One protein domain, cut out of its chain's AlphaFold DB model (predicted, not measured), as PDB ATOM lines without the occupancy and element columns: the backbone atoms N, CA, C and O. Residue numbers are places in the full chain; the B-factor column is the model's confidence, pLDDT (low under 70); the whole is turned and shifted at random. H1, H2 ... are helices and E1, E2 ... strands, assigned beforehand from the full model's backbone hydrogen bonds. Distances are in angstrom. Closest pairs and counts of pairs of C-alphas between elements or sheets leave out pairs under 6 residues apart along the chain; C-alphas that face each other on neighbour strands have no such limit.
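What this domain is: This is residues 23 to 113 of the 116 residues of an uncharacterized protein of Aeromicrobium erythreum (UniProt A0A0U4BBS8). A small, strongly twisted sheet of three strands is the middle layer of three, with H1 along the strands and H2 slantwise to them over one face, and H3 slanting over the other. Residues 23 to 36, a long stretch with no named element, run along the outside before H1, and residues 23 to 24 add a short antiparallel pairing to E3. The printed part has 91 residues, with three named helices and three named strands in the order H1 E1 E2 H2 E3 H3; the sheet order is E1 E2 E3, mixed, and the class is mixed, helices and strands. The whole is compact and rounded, with a radius of gyration of the C-alphas of 11.7 A and spans of 32 by 26 by 23 A.

How they stand to each other: H1, residues 37 to 46, is on the sheet at a height of 9.1 A, over E1, residues 54 to 62, and E2, residues 65 to 72. It runs along the strands, at 10 degrees to E1 on the local plane; the closest C-alphas are those of Val 43 and Ala 59, 5.7 A. E1 and E2 form an antiparallel hairpin, with N 57 and O 69 at 2.8 A, within hydrogen-bond range. H2, residues 74 to 85, is on the same face as H1, at a height of 8.5 A over the sheet; it lies over E2, where 6 of its 12 C-alphas fall, and only just not over E3, where 2 fall, and it runs slantwise to the strands, at 41 degrees to E2 on the local plane. With residues 81 to 85 alone it only just touches H1, with 3 pairs of C-alphas within 8 A, the closest Val 42 and Tyr 85 at 6.3 A; they run opposite ways at a steep tilt of 41 degrees. E3, residues 89 to 92, is parallel to E2, with N 70 and O 91 at 2.8 A, within range. E2, H2 and E3 are a strand-helix-strand unit, two parallel neighbour strands joined through a helix, with a right-handed crossover. H3, residues 98 to 112, is on the opposite face at a height of 8.8 A, its C-alphas closest to E1 at Leu 58 and Gly 101, 6.8 A. H3 is apart from H1 and H2. In H1, H2 and H3 every O i to N i+4 pair is within hydrogen-bond range.

Where its parts are: H1 begins at C-alpha 37 (222.772, 218.085, 306.339) and is 14.2 A long. E1 is 21.4 A long and bends by 65 degrees at residue 57; E2 is 21.5 A, H2 15.3 A and E3 10.4 A. H3, 20.9 A, ends at C-alpha 112 (227.323, 197.838, 316.734).

The domain as a whole: The C-alphas of Ala 31 and Asp 52, the two farthest apart, are 33.5 A apart. The printed part has no cut, and no link is long. The mean pLDDT of the printed part is 95.5, and no printed residue is under 70.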
ATOM      1  N   ALA A  23     224.779 202.926 325.904       97.25
ATOM      2  CA  ALA A  23     223.388 202.718 325.545       97.25
ATOM      3  C   ALA A  23     223.244 202.819 324.022       97.25
ATOM      4  O   ALA A  23     223.726 203.769 323.398       97.25
ATOM      5  N   THR A  24     222.574 201.831 323.438       97.75
ATOM      6  CA  THR A  24     222.381 201.701 321.992       97.75
ATOM      7  C   THR A  24     220.896 201.700 321.680       97.75
ATOM      8  O   THR A  24     220.124 201.005 322.343       97.75
ATOM      9  N   ALA A  25     220.511 202.449 320.652       96.75
ATOM     10  CA  ALA A  25     219.131 202.530 320.219       96.75
ATOM     11  C   ALA A  25     218.603 201.162 319.750       96.75
ATOM     12  O   ALA A  25     219.277 200.475 318.976       96.75
ATOM     13  N   PRO A  26     217.403 200.738 320.192       94.19
ATOM     14  CA  PRO A  26     216.845 199.429 319.838       94.19
ATOM     15  C   PRO A  26     216.512 199.312 318.343       94.19
ATOM     16  O   PRO A  26     216.410 198.212 317.802       94.19
ATOM     17  N   ASP A  27     216.340 200.443 317.671       92.38
ATOM     18  CA  ASP A  27     216.042 200.575 316.252       92.38
ATOM     19  C   ASP A  27     217.276 200.926 315.407       92.38
ATOM     20  O   ASP A  27     217.125 201.217 314.217       92.38
ATOM     21  N   LEU A  28     218.488 200.844 315.980       95.25
ATOM     22  CA  LEU A  28     219.742 201.133 315.288       95.25
ATOM     23  C   LEU A  28     219.800 200.440 313.918       95.25
ATOM     24  O   LEU A  28     219.555 199.237 313.767       95.25
ATOM     25  N   ARG A  29     220.139 201.230 312.895       94.19
ATOM     26  CA  ARG A  29     220.369 200.767 311.523       94.19
ATOM     27  C   ARG A  29     221.800 201.083 311.123       94.19
ATOM     28  O   ARG A  29     222.282 202.185 311.361       94.19
ATOM     29  N   CYS A  30     222.443 200.112 310.490       95.75
ATOM     30  CA  CYS A  30     223.768 200.276 309.910       95.75
ATOM     31  C   CYS A  30     223.682 200.832 308.483       95.75
ATOM     32  O   CYS A  30     222.618 200.804 307.866       95.75
ATOM     33  N   ALA A  31     224.823 201.282 307.957       95.12
ATOM     34  CA  ALA A  31     224.950 201.923 306.647       95.12
ATOM     35  C   ALA A  31     224.142 203.231 306.506       95.12
ATOM     36  O   ALA A  31     223.646 203.550 305.428       95.12
ATOM     37  N   GLN A  32     224.032 203.996 307.596       94.19
ATOM     38  CA  GLN A  32     223.502 205.360 307.568       94.19
ATOM     39  C   GLN A  32     224.383 206.276 306.708       94.19
ATOM     40  O   GLN A  32     225.614 206.180 306.742       94.19
ATOM     41  N   ASP A  33     223.755 207.195 305.972       92.75
ATOM     42  CA  ASP A  33     224.475 208.249 305.258       92.75
ATOM     43  C   ASP A  33     224.973 209.303 306.252       92.75
ATOM     44  O   ASP A  33     224.215 210.097 306.817       92.75
ATOM     45  N   GLN A  34     226.287 209.315 306.446       91.38
ATOM     46  CA  GLN A  34     226.953 210.193 307.393       91.38
ATOM     47  C   GLN A  34     227.104 211.651 306.915       91.38
ATOM     48  O   GLN A  34     227.539 212.496 307.700       91.38
ATOM     49  N   THR A  35     226.785 211.954 305.651       93.25
ATOM     50  CA  THR A  35     227.081 213.243 304.996       93.25
ATOM     51  C   THR A  35     225.881 214.177 304.843       93.25
ATOM     52  O   THR A  35     226.050 215.315 304.396       93.25
ATOM     53  N   THR A  36     224.692 213.725 305.248       95.69
ATOM     54  CA  THR A  36     223.459 214.515 305.158       95.69
ATOM     55  C   THR A  36     223.527 215.784 306.006       95.69
ATOM     56  O   THR A  36     224.160 215.813 307.064       95.69
ATOM     57  N   ASP A  37     222.834 216.836 305.572       97.56
ATOM     58  CA  ASP A  37     222.772 218.085 306.339       97.56
ATOM     59  C   ASP A  37     222.049 217.887 307.674       97.56
ATOM     60  O   ASP A  37     222.498 218.395 308.693       97.56
ATOM     61  N   ALA A  38     221.028 217.024 307.716       94.88
ATOM     62  CA  ALA A  38     220.372 216.644 308.965       94.88
ATOM     63  C   ALA A  38     221.353 216.030 309.982       94.88
ATOM     64  O   ALA A  38     221.300 216.352 311.169       94.88
ATOM     65  N   ALA A  39     222.275 215.173 309.533       94.75
ATOM     66  CA  ALA A  39     223.285 214.595 310.413       94.75
ATOM     67  C   ALA A  39     224.290 215.647 310.913       94.75
ATOM     68  O   ALA A  39     224.667 215.615 312.086       94.75
ATOM     69  N   LYS A  40     224.698 216.594 310.056       96.00
ATOM     70  CA  LYS A  40     225.567 217.719 310.449       96.00
ATOM     71  C   LYS A  40     224.883 218.604 311.488       96.00
ATOM     72  O   LYS A  40     225.459 218.822 312.548       96.00
ATOM     73  N   ASP A  41     223.639 219.003 311.235       97.38
ATOM     74  CA  ASP A  41     222.835 219.821 312.145       97.38
ATOM     75  C   ASP A  41     222.714 219.179 313.530       97.38
ATOM     76  O   ASP A  41     222.777 219.862 314.552       97.38
ATOM     77  N   VAL A  42     222.515 217.857 313.587       97.25
ATOM     78  CA  VAL A  42     222.472 217.136 314.862       97.25
ATOM     79  C   VAL A  42     223.831 217.196 315.550       97.25
ATOM     80  O   VAL A  42     223.880 217.585 316.715       97.25
ATOM     81  N   VAL A  43     224.924 216.861 314.855       97.69
ATOM     82  CA  VAL A  43     226.283 216.906 315.425       97.69
ATOM     83  C   VAL A  43     226.622 218.297 315.962       97.69
ATOM     84  O   VAL A  43     227.164 218.391 317.059       97.69
ATOM     85  N   GLU A  44     226.263 219.366 315.252       97.06
ATOM     86  CA  GLU A  44     226.481 220.749 315.694       97.06
ATOM     87  C   GLU A  44     225.658 221.113 316.936       97.06
ATOM     88  O   GLU A  44     226.140 221.835 317.807       97.06
ATOM     89  N   LYS A  45     224.429 220.594 317.056       96.38
ATOM     90  CA  LYS A  45     223.567 220.826 318.228       96.38
ATOM     91  C   LYS A  45     224.015 220.047 319.459       96.38
ATOM     92  O   LYS A  45     223.875 220.550 320.573       96.38
ATOM     93  N   VAL A  46     224.478 218.807 319.280       96.62
ATOM     94  CA  VAL A  46     224.832 217.932 320.408       96.62
ATOM     95  C   VAL A  46     226.303 218.034 320.798       96.62
ATOM     96  O   VAL A  46     226.629 217.840 321.965       96.62
ATOM     97  N   GLY A  47     227.204 218.340 319.865       94.69
ATOM     98  CA  GLY A  47     228.636 218.451 320.127       94.69
ATOM     99  C   GLY A  47     228.928 219.579 321.112       94.69
ATOM    100  O   GLY A  47     228.665 220.743 320.831       94.69
ATOM    101  N   GLY A  48     229.475 219.247 322.283       94.06
ATOM    102  CA  GLY A  48     229.734 220.233 323.333       94.06
ATOM    103  C   GLY A  48     228.497 220.654 324.131       94.06
ATOM    104  O   GLY A  48     228.607 221.577 324.943       94.06
ATOM    105  N   LEU A  49     227.345 219.996 323.938       95.75
ATOM    106  CA  LEU A  49     226.148 220.223 324.744       95.75
ATOM    107  C   LEU A  49     226.465 219.984 326.224       95.75
ATOM    108  O   LEU A  49     227.017 218.948 326.596       95.75
ATOM    109  N   ARG A  50     226.091 220.945 327.070       95.44
ATOM    110  CA  ARG A  50     226.235 220.865 328.525       95.44
ATOM    111  C   ARG A  50     224.898 221.132 329.191       95.44
ATOM    112  O   ARG A  50     224.220 222.103 328.868       95.44
ATOM    113  N   THR A  51     224.554 220.259 330.118       89.56
ATOM    114  CA  THR A  51     223.411 220.375 331.025       89.56
ATOM    115  C   THR A  51     223.908 220.135 332.447       89.56
ATOM    116  O   THR A  51     225.086 219.829 332.635       89.56
ATOM    117  N   ASP A  52     223.026 220.232 333.438       86.56
ATOM    118  CA  ASP A  52     223.398 219.984 334.834       86.56
ATOM    119  C   ASP A  52     223.902 218.547 335.071       86.56
ATOM    120  O   ASP A  52     224.738 218.326 335.943       86.56
ATOM    121  N   ASP A  53     223.446 217.579 334.267       80.38
ATOM    122  CA  ASP A  53     223.719 216.153 334.487       80.38
ATOM    123  C   ASP A  53     224.611 215.494 333.420       80.38
ATOM    124  O   ASP A  53     225.075 214.367 333.610       80.38
ATOM    125  N   VAL A  54     224.796 216.140 332.265       89.88
ATOM    126  CA  VAL A  54     225.418 215.529 331.078       89.88
ATOM    127  C   VAL A  54     226.271 216.544 330.334       89.88
ATOM    128  O   VAL A  54     225.808 217.649 330.025       89.88
ATOM    129  N   VAL A  55     227.483 216.127 329.968       95.88
ATOM    130  CA  VAL A  55     228.373 216.858 329.057       95.88
ATOM    131  C   VAL A  55     228.681 215.980 327.854       95.88
ATOM    132  O   VAL A  55     229.281 214.924 328.006       95.88
ATOM    133  N   VAL A  56     228.323 216.418 326.648       97.44
ATOM    134  CA  VAL A  56     228.727 215.741 325.409       97.44
ATOM    135  C   VAL A  56     230.122 216.210 325.022       97.44
ATOM    136  O   VAL A  56     230.312 217.345 324.584       97.44
ATOM    137  N   ARG A  57     231.113 215.332 325.162       96.94
ATOM    138  CA  ARG A  57     232.510 215.634 324.819       96.94
ATOM    139  C   ARG A  57     232.771 215.562 323.329       96.94
ATOM    140  O   ARG A  57     233.547 216.352 322.798       96.94
ATOM    141  N   LEU A  58     232.142 214.600 322.667       97.75
ATOM    142  CA  LEU A  58     232.329 214.360 321.247       97.75
ATOM    143  C   LEU A  58     231.053 213.772 320.665       97.75
ATOM    144  O   LEU A  58     230.462 212.875 321.255       97.75
ATOM    145  N   ALA A  59     230.658 214.246 319.493       98.06
ATOM    146  CA  ALA A  59     229.599 213.639 318.707       98.06
ATOM    147  C   ALA A  59     230.072 213.483 317.267       98.06
ATOM    148  O   ALA A  59     230.793 214.337 316.747       98.06
ATOM    149  N   ARG A  60     229.683 212.386 316.619       98.00
ATOM    150  CA  ARG A  60     230.068 212.116 315.236       98.00
ATOM    151  C   ARG A  60     228.940 211.445 314.481       98.00
ATOM    152  O   ARG A  60     228.286 210.546 315.000       98.00
ATOM    153  N   SER A  61     228.768 211.857 313.233       97.94
ATOM    154  CA  SER A  61     227.961 211.135 312.259       97.94
ATOM    155  C   SER A  61     228.724 209.914 311.748       97.94
ATOM    156  O   SER A  61     229.885 210.031 311.346       97.94
ATOM    157  N   THR A  62     228.110 208.736 311.820       97.44
ATOM    158  CA  THR A  62     228.752 207.454 311.505       97.44
ATOM    159  C   THR A  62     227.810 206.536 310.719       97.44
ATOM    160  O   THR A  62     226.604 206.786 310.685       97.44
ATOM    161  N   PRO A  63     228.304 205.408 310.173       96.12
ATOM    162  CA  PRO A  63     227.442 204.398 309.559       96.12
ATOM    163  C   PRO A  63     226.416 203.762 310.509       96.12
ATOM    164  O   PRO A  63     225.481 203.127 310.031       96.12
ATOM    165  N   ALA A  64     226.577 203.901 311.829       96.50
ATOM    166  CA  ALA A  64     225.626 203.439 312.841       96.50
ATOM    167  C   ALA A  64     224.602 204.526 313.245       96.50
ATOM    168  O   ALA A  64     223.805 204.313 314.155       96.50
ATOM    169  N   GLY A  65     224.640 205.697 312.597       97.25
ATOM    170  CA  GLY A  65     223.939 206.913 313.017       97.25
ATOM    171  C   GLY A  65     224.853 207.861 313.798       97.25
ATOM    172  O   GLY A  65     226.081 207.727 313.772       97.25
ATOM    173  N   ILE A  66     224.270 208.842 314.491       98.19
ATOM    174  CA  ILE A  66     225.046 209.733 315.364       98.19
ATOM    175  C   ILE A  66     225.479 208.969 316.621       98.19
ATOM    176  O   ILE A  66     224.651 208.360 317.297       98.19
ATOM    177  N   VAL A  67     226.769 209.036 316.944       98.50
ATOM    178  CA  VAL A  67     227.364 208.491 318.173       98.50
ATOM    179  C   VAL A  67     227.845 209.650 319.034       98.50
ATOM    180  O   VAL A  67     228.544 210.528 318.523       98.50
ATOM    181  N   ALA A  68     227.503 209.650 320.322       98.38
ATOM    182  CA  ALA A  68     227.924 210.666 321.281       98.38
ATOM    183  C   ALA A  68     228.681 210.051 322.465       98.38
ATOM    184  O   ALA A  68     228.244 209.072 323.066       98.38
ATOM    185  N   LEU A  69     229.810 210.663 322.812       98.44
ATOM    186  CA  LEU A  69     230.577 210.371 324.015       98.44
ATOM    187  C   LEU A  69     230.278 211.426 325.071       98.44
ATOM    188  O   LEU A  69     230.345 212.626 324.784       98.44
ATOM    189  N   VAL A  70     229.967 210.977 326.281       97.69
ATOM    190  CA  VAL A  70     229.495 211.842 327.360       97.69
ATOM    191  C   VAL A  70     230.279 211.650 328.652       97.69
ATOM    192  O   VAL A  70     230.725 210.547 328.966       97.69
ATOM    193  N   ASP A  71     230.389 212.721 329.427       95.12
ATOM    194  CA  ASP A  71     230.631 212.626 330.864       95.12
ATOM    195  C   ASP A  71     229.290 212.648 331.606       95.12
ATOM    196  O   ASP A  71     228.347 213.329 331.183       95.12
ATOM    197  N   GLY A  72     229.223 211.937 332.733       88.94
ATOM    198  CA  GLY A  72     228.011 211.797 333.542       88.94
ATOM    199  C   GLY A  72     227.301 210.459 333.334       88.94
ATOM    200  O   GLY A  72     227.930 209.461 332.987       88.94
ATOM    201  N   ASP A  73     225.995 210.446 333.593       92.62
ATOM    202  CA  ASP A  73     225.143 209.254 333.538       92.62
ATOM    203  C   ASP A  73     224.715 208.941 332.093       92.62
ATOM    204  O   ASP A  73     223.993 209.715 331.455       92.62
ATOM    205  N   VAL A  74     225.152 207.788 331.577       95.94
ATOM    206  CA  VAL A  74     224.893 207.355 330.193       95.94
ATOM    207  C   VAL A  74     223.407 207.131 329.919       95.94
ATOM    208  O   VAL A  74     222.948 207.438 328.823       95.94
ATOM    209  N   GLU A  75     222.631 206.627 330.878       94.81
ATOM    210  CA  GLU A  75     221.208 206.335 330.680       94.81
ATOM    211  C   GLU A  75     220.384 207.627 330.604       94.81
ATOM    212  O   GLU A  75     219.506 207.788 329.748       94.81
ATOM    213  N   ARG A  76     220.687 208.595 331.474       93.94
ATOM    214  CA  ARG A  76     220.086 209.932 331.428       93.94
ATOM    215  C   ARG A  76     220.485 210.667 330.150       93.94
ATOM    216  O   ARG A  76     219.610 211.238 329.496       93.94
ATOM    217  N   ALA A  77     221.762 210.615 329.772       96.31
ATOM    218  CA  ALA A  77     222.251 211.186 328.523       96.31
ATOM    219  C   ALA A  77     221.577 210.554 327.305       96.31
ATOM    220  O   ALA A  77     221.133 211.275 326.417       96.31
ATOM    221  N   TYR A  78     221.447 209.227 327.286       97.19
ATOM    222  CA  TYR A  78     220.779 208.500 326.217       97.19
ATOM    223  C   TYR A  78     219.342 208.974 326.032       97.19
ATOM    224  O   TYR A  78     219.001 209.384 324.930       97.19
ATOM    225  N   ARG A  79     218.530 209.016 327.095       95.88
ATOM    226  CA  ARG A  79     217.141 209.502 326.992       95.88
ATOM    227  C   ARG A  79     217.075 210.914 326.414       95.88
ATOM    228  O   ARG A  79     216.336 211.160 325.472       95.88
ATOM    229  N   LEU A  80     217.896 211.836 326.919       95.44
ATOM    230  CA  LEU A  80     217.924 213.204 326.402       95.44
ATOM    231  C   LEU A  80     218.330 213.260 324.921       95.44
ATOM    232  O   LEU A  80     217.683 213.939 324.126       95.44
ATOM    233  N   LEU A  81     219.434 212.601 324.569       97.06
ATOM    234  CA  LEU A  81     220.069 212.727 323.260       97.06
ATOM    235  C   LEU A  81     219.325 211.943 322.177       97.06
ATOM    236  O   LEU A  81     219.163 212.434 321.060       97.06
ATOM    237  N   HIS A  82     218.850 210.748 322.507       97.44
ATOM    238  CA  HIS A  82     218.052 209.926 321.614       97.44
ATOM    239  C   HIS A  82     216.688 210.572 321.361       97.44
ATOM    240  O   HIS A  82     216.371 210.872 320.212       97.44
ATOM    241  N   ASP A  83     215.926 210.893 322.413       96.19
ATOM    242  CA  ASP A  83     214.537 211.340 322.256       96.19
ATOM    243  C   ASP A  83     214.431 212.708 321.563       96.19
ATOM    244  O   ASP A  83     213.497 212.947 320.798       96.19
ATOM    245  N   ARG A  84     215.379 213.630 321.807       96.00
ATOM    246  CA  ARG A  84     215.361 214.963 321.173       96.00
ATOM    247  C   ARG A  84     216.081 215.043 319.838       96.00
ATOM    248  O   ARG A  84     215.692 215.867 319.012       96.00
ATOM    249  N   TYR A  85     217.166 214.294 319.665       96.31
ATOM    250  CA  TYR A  85     218.094 214.511 318.551       96.31
ATOM    251  C   TYR A  85     218.333 213.262 317.701       96.31
ATOM    252  O   TYR A  85     219.038 213.350 316.699       96.31
ATOM    253  N   GLY A  86     217.761 212.112 318.065       96.62
ATOM    254  CA  GLY A  86     217.931 210.866 317.322       96.62
ATOM    255  C   GLY A  86     219.350 210.299 317.399       96.62
ATOM    256  O   GLY A  86     219.801 209.640 316.463       96.62
ATOM    257  N   VAL A  87     220.087 210.565 318.486       97.88
ATOM    258  CA  VAL A  87     221.403 209.945 318.702       97.88
ATOM    259  C   VAL A  87     221.233 208.432 318.870       97.88
ATOM    260  O   VAL A  87     220.408 207.973 319.658       97.88
ATOM    261  N   ALA A  88     221.999 207.655 318.107       98.06
ATOM    262  CA  ALA A  88     221.844 206.204 318.008       98.06
ATOM    263  C   ALA A  88     222.660 205.445 319.063       98.06
ATOM    264  O   ALA A  88     222.244 204.383 319.521       98.06
ATOM    265  N   VAL A  89     223.820 205.977 319.452       98.25
ATOM    266  CA  VAL A  89     224.679 205.383 320.484       98.25
ATOM    267  C   VAL A  89     225.186 206.480 321.406       98.25
ATOM    268  O   VAL A  89     225.730 207.482 320.941       98.25
ATOM    269  N   VAL A  90     225.042 206.272 322.710       98.38
ATOM    270  CA  VAL A  90     225.606 207.136 323.750       98.38
ATOM    271  C   VAL A  90     226.523 206.299 324.626       98.38
ATOM    272  O   VAL A  90     226.123 205.237 325.092       98.38
ATOM    273  N   ALA A  91     227.749 206.755 324.850       98.19
ATOM    274  CA  ALA A  91     228.715 206.041 325.675       98.19
ATOM    275  C   ALA A  91     229.461 206.982 326.617       98.19
ATOM    276  O   ALA A  91     229.649 208.159 326.312       98.19
ATOM    277  N   GLN A  92     229.911 206.447 327.748       97.25
ATOM    278  CA  GLN A  92     230.833 207.141 328.639       97.25
ATOM    279  C   GLN A  92     232.118 207.451 327.866       97.25
ATOM    280  O   GLN A  92     232.690 206.558 327.243       97.25
ATOM    281  N   ALA A  93     232.581 208.696 327.896       96.50
ATOM    282  CA  ALA A  93     233.843 209.059 327.273       96.50
ATOM    283  C   ALA A  93     235.025 208.381 327.985       96.50
ATOM    284  O   ALA A  93     235.140 208.420 329.210       96.50
ATOM    285  N   GLU A  94     235.918 207.782 327.202       94.06
ATOM    286  CA  GLU A  94     237.184 207.219 327.667       94.06
ATOM    287  C   GLU A  94     238.345 208.151 327.299       94.06
ATOM    288  O   GLU A  94     238.438 208.627 326.166       94.06
ATOM    289  N   GLY A  95     239.266 208.365 328.241       90.81
ATOM    290  CA  GLY A  95     240.456 209.189 328.025       90.81
ATOM    291  C   GLY A  95     240.174 210.694 327.990       90.81
ATOM    292  O   GLY A  95     239.047 211.160 328.171       90.81
ATOM    293  N   ASP A  96     241.225 211.477 327.760       85.31
ATOM    294  CA  ASP A  96     241.188 212.937 327.921       85.31
ATOM    295  C   ASP A  96     241.201 213.684 326.575       85.31
ATOM    296  O   ASP A  96     240.822 214.856 326.507       85.31
ATOM    297  N   GLY A  97     241.565 213.003 325.483       90.12
ATOM    298  CA  GLY A  97     241.773 213.615 324.173       90.12
ATOM    299  C   GLY A  97     240.689 213.340 323.128       90.12
ATOM    300  O   GLY A  97     239.995 212.326 323.140       90.12
ATOM    301  N   VAL A  98     240.613 214.228 322.130       92.44
ATOM    302  CA  VAL A  98     239.776 214.033 320.930       92.44
ATOM    303  C   VAL A  98     240.195 212.777 320.160       92.44
ATOM    304  O   VAL A  98     239.338 212.059 319.655       92.44
ATOM    305  N   ALA A  99     241.497 212.487 320.085       95.88
ATOM    306  CA  ALA A  99     242.008 211.291 319.418       95.88
ATOM    307  C   ALA A  99     241.487 209.998 320.075       95.88
ATOM    308  O   ALA A  99     241.014 209.106 319.369       95.88
ATOM    309  N   ASP A 100     241.500 209.937 321.410       95.94
ATOM    310  CA  ASP A 100     240.979 208.797 322.172       95.94
ATOM    311  C   ASP A 100     239.480 208.618 321.926       95.94
ATOM    312  O   ASP A 100     239.028 207.515 321.613       95.94
ATOM    313  N   GLY A 101     238.725 209.722 321.964       96.69
ATOM    314  CA  GLY A 101     237.294 209.717 321.679       96.69
ATOM    315  C   GLY A 101     236.969 209.260 320.253       96.69
ATOM    316  O   GLY A 101     236.071 208.445 320.047       96.69
ATOM    317  N   LEU A 102     237.720 209.714 319.246       97.44
ATOM    318  CA  LEU A 102     237.529 209.258 317.864       97.44
ATOM    319  C   LEU A 102     237.797 207.753 317.730       97.44
ATOM    320  O   LEU A 102     236.989 207.043 317.128       97.44
ATOM    321  N   ALA A 103     238.871 207.254 318.346       97.69
ATOM    322  CA  ALA A 103     239.176 205.828 318.366       97.69
ATOM    323  C   ALA A 103     238.102 205.018 319.114       97.69
ATOM    324  O   ALA A 103     237.777 203.896 318.715       97.69
ATOM    325  N   GLN A 104     237.531 205.569 320.188       98.00
ATOM    326  CA  GLN A 104     236.431 204.952 320.928       98.00
ATOM    327  C   GLN A 104     235.164 204.856 320.074       98.00
ATOM    328  O   GLN A 104     234.583 203.774 319.977       98.00
ATOM    329  N   ILE A 105     234.776 205.938 319.388       97.88
ATOM    330  CA  ILE A 105     233.641 205.934 318.454       97.88
ATOM    331  C   ILE A 105     233.831 204.849 317.391       97.88
ATOM    332  O   ILE A 105     232.912 204.078 317.133       97.88
ATOM    333  N   GLU A 106     235.025 204.718 316.811       97.00
ATOM    334  CA  GLU A 106     235.301 203.671 315.819       97.00
ATOM    335  C   GLU A 106     235.146 202.250 316.379       97.00
ATOM    336  O   GLU A 106     234.649 201.361 315.680       97.00
ATOM    337  N   ARG A 107     235.543 202.015 317.638       97.19
ATOM    338  CA  ARG A 107     235.311 200.729 318.318       97.19
ATOM    339  C   ARG A 107     233.817 200.460 318.507       97.19
ATOM    340  O   ARG A 107     233.372 199.363 318.173       97.19
ATOM    341  N   LEU A 108     233.061 201.454 318.975       97.25
ATOM    342  CA  LEU A 108     231.610 201.367 319.189       97.25
ATOM    343  C   LEU A 108     230.844 201.118 317.885       97.25
ATOM    344  O   LEU A 108     229.923 200.303 317.841       97.25
ATOM    345  N   VAL A 109     231.240 201.778 316.795       96.75
ATOM    346  CA  VAL A 109     230.644 201.541 315.474       96.75
ATOM    347  C   VAL A 109     230.941 200.127 314.999       96.75
ATOM    348  O   VAL A 109     230.035 199.447 314.529       96.75
ATOM    349  N   ARG A 110     232.180 199.647 315.145       95.88
ATOM    350  CA  ARG A 110     232.556 198.292 314.717       95.88
ATOM    351  C   ARG A 110     231.826 197.203 315.506       95.88
ATOM    352  O   ARG A 110     231.495 196.175 314.921       95.88
ATOM    353  N   SER A 111     231.580 197.410 316.801       94.25
ATOM    354  CA  SER A 111     230.816 196.460 317.619       94.25
ATOM    355  C   SER A 111     229.319 196.486 317.306       94.25
ATOM    356  O   SER A 111     228.692 195.431 317.286       94.25
ATOM    357  N   SER A 112     228.756 197.666 317.026       93.25
ATOM    358  CA  SER A 112     227.323 197.838 316.734       93.25
ATOM    359  C   SER A 112     226.959 197.447 315.298       93.25
ATOM    360  O   SER A 112     225.885 196.909 315.045       93.25
ATOM    361  N   CYS A 113     227.867 197.700 314.356       94.12
ATOM    362  CA  CYS A 113     227.715 197.454 312.927       94.12
ATOM    363  C   CYS A 113     228.908 196.649 312.391       94.12
ATOM    364  O   CYS A 113     229.775 197.210 311.710       94.12
TER     365      CYS A 113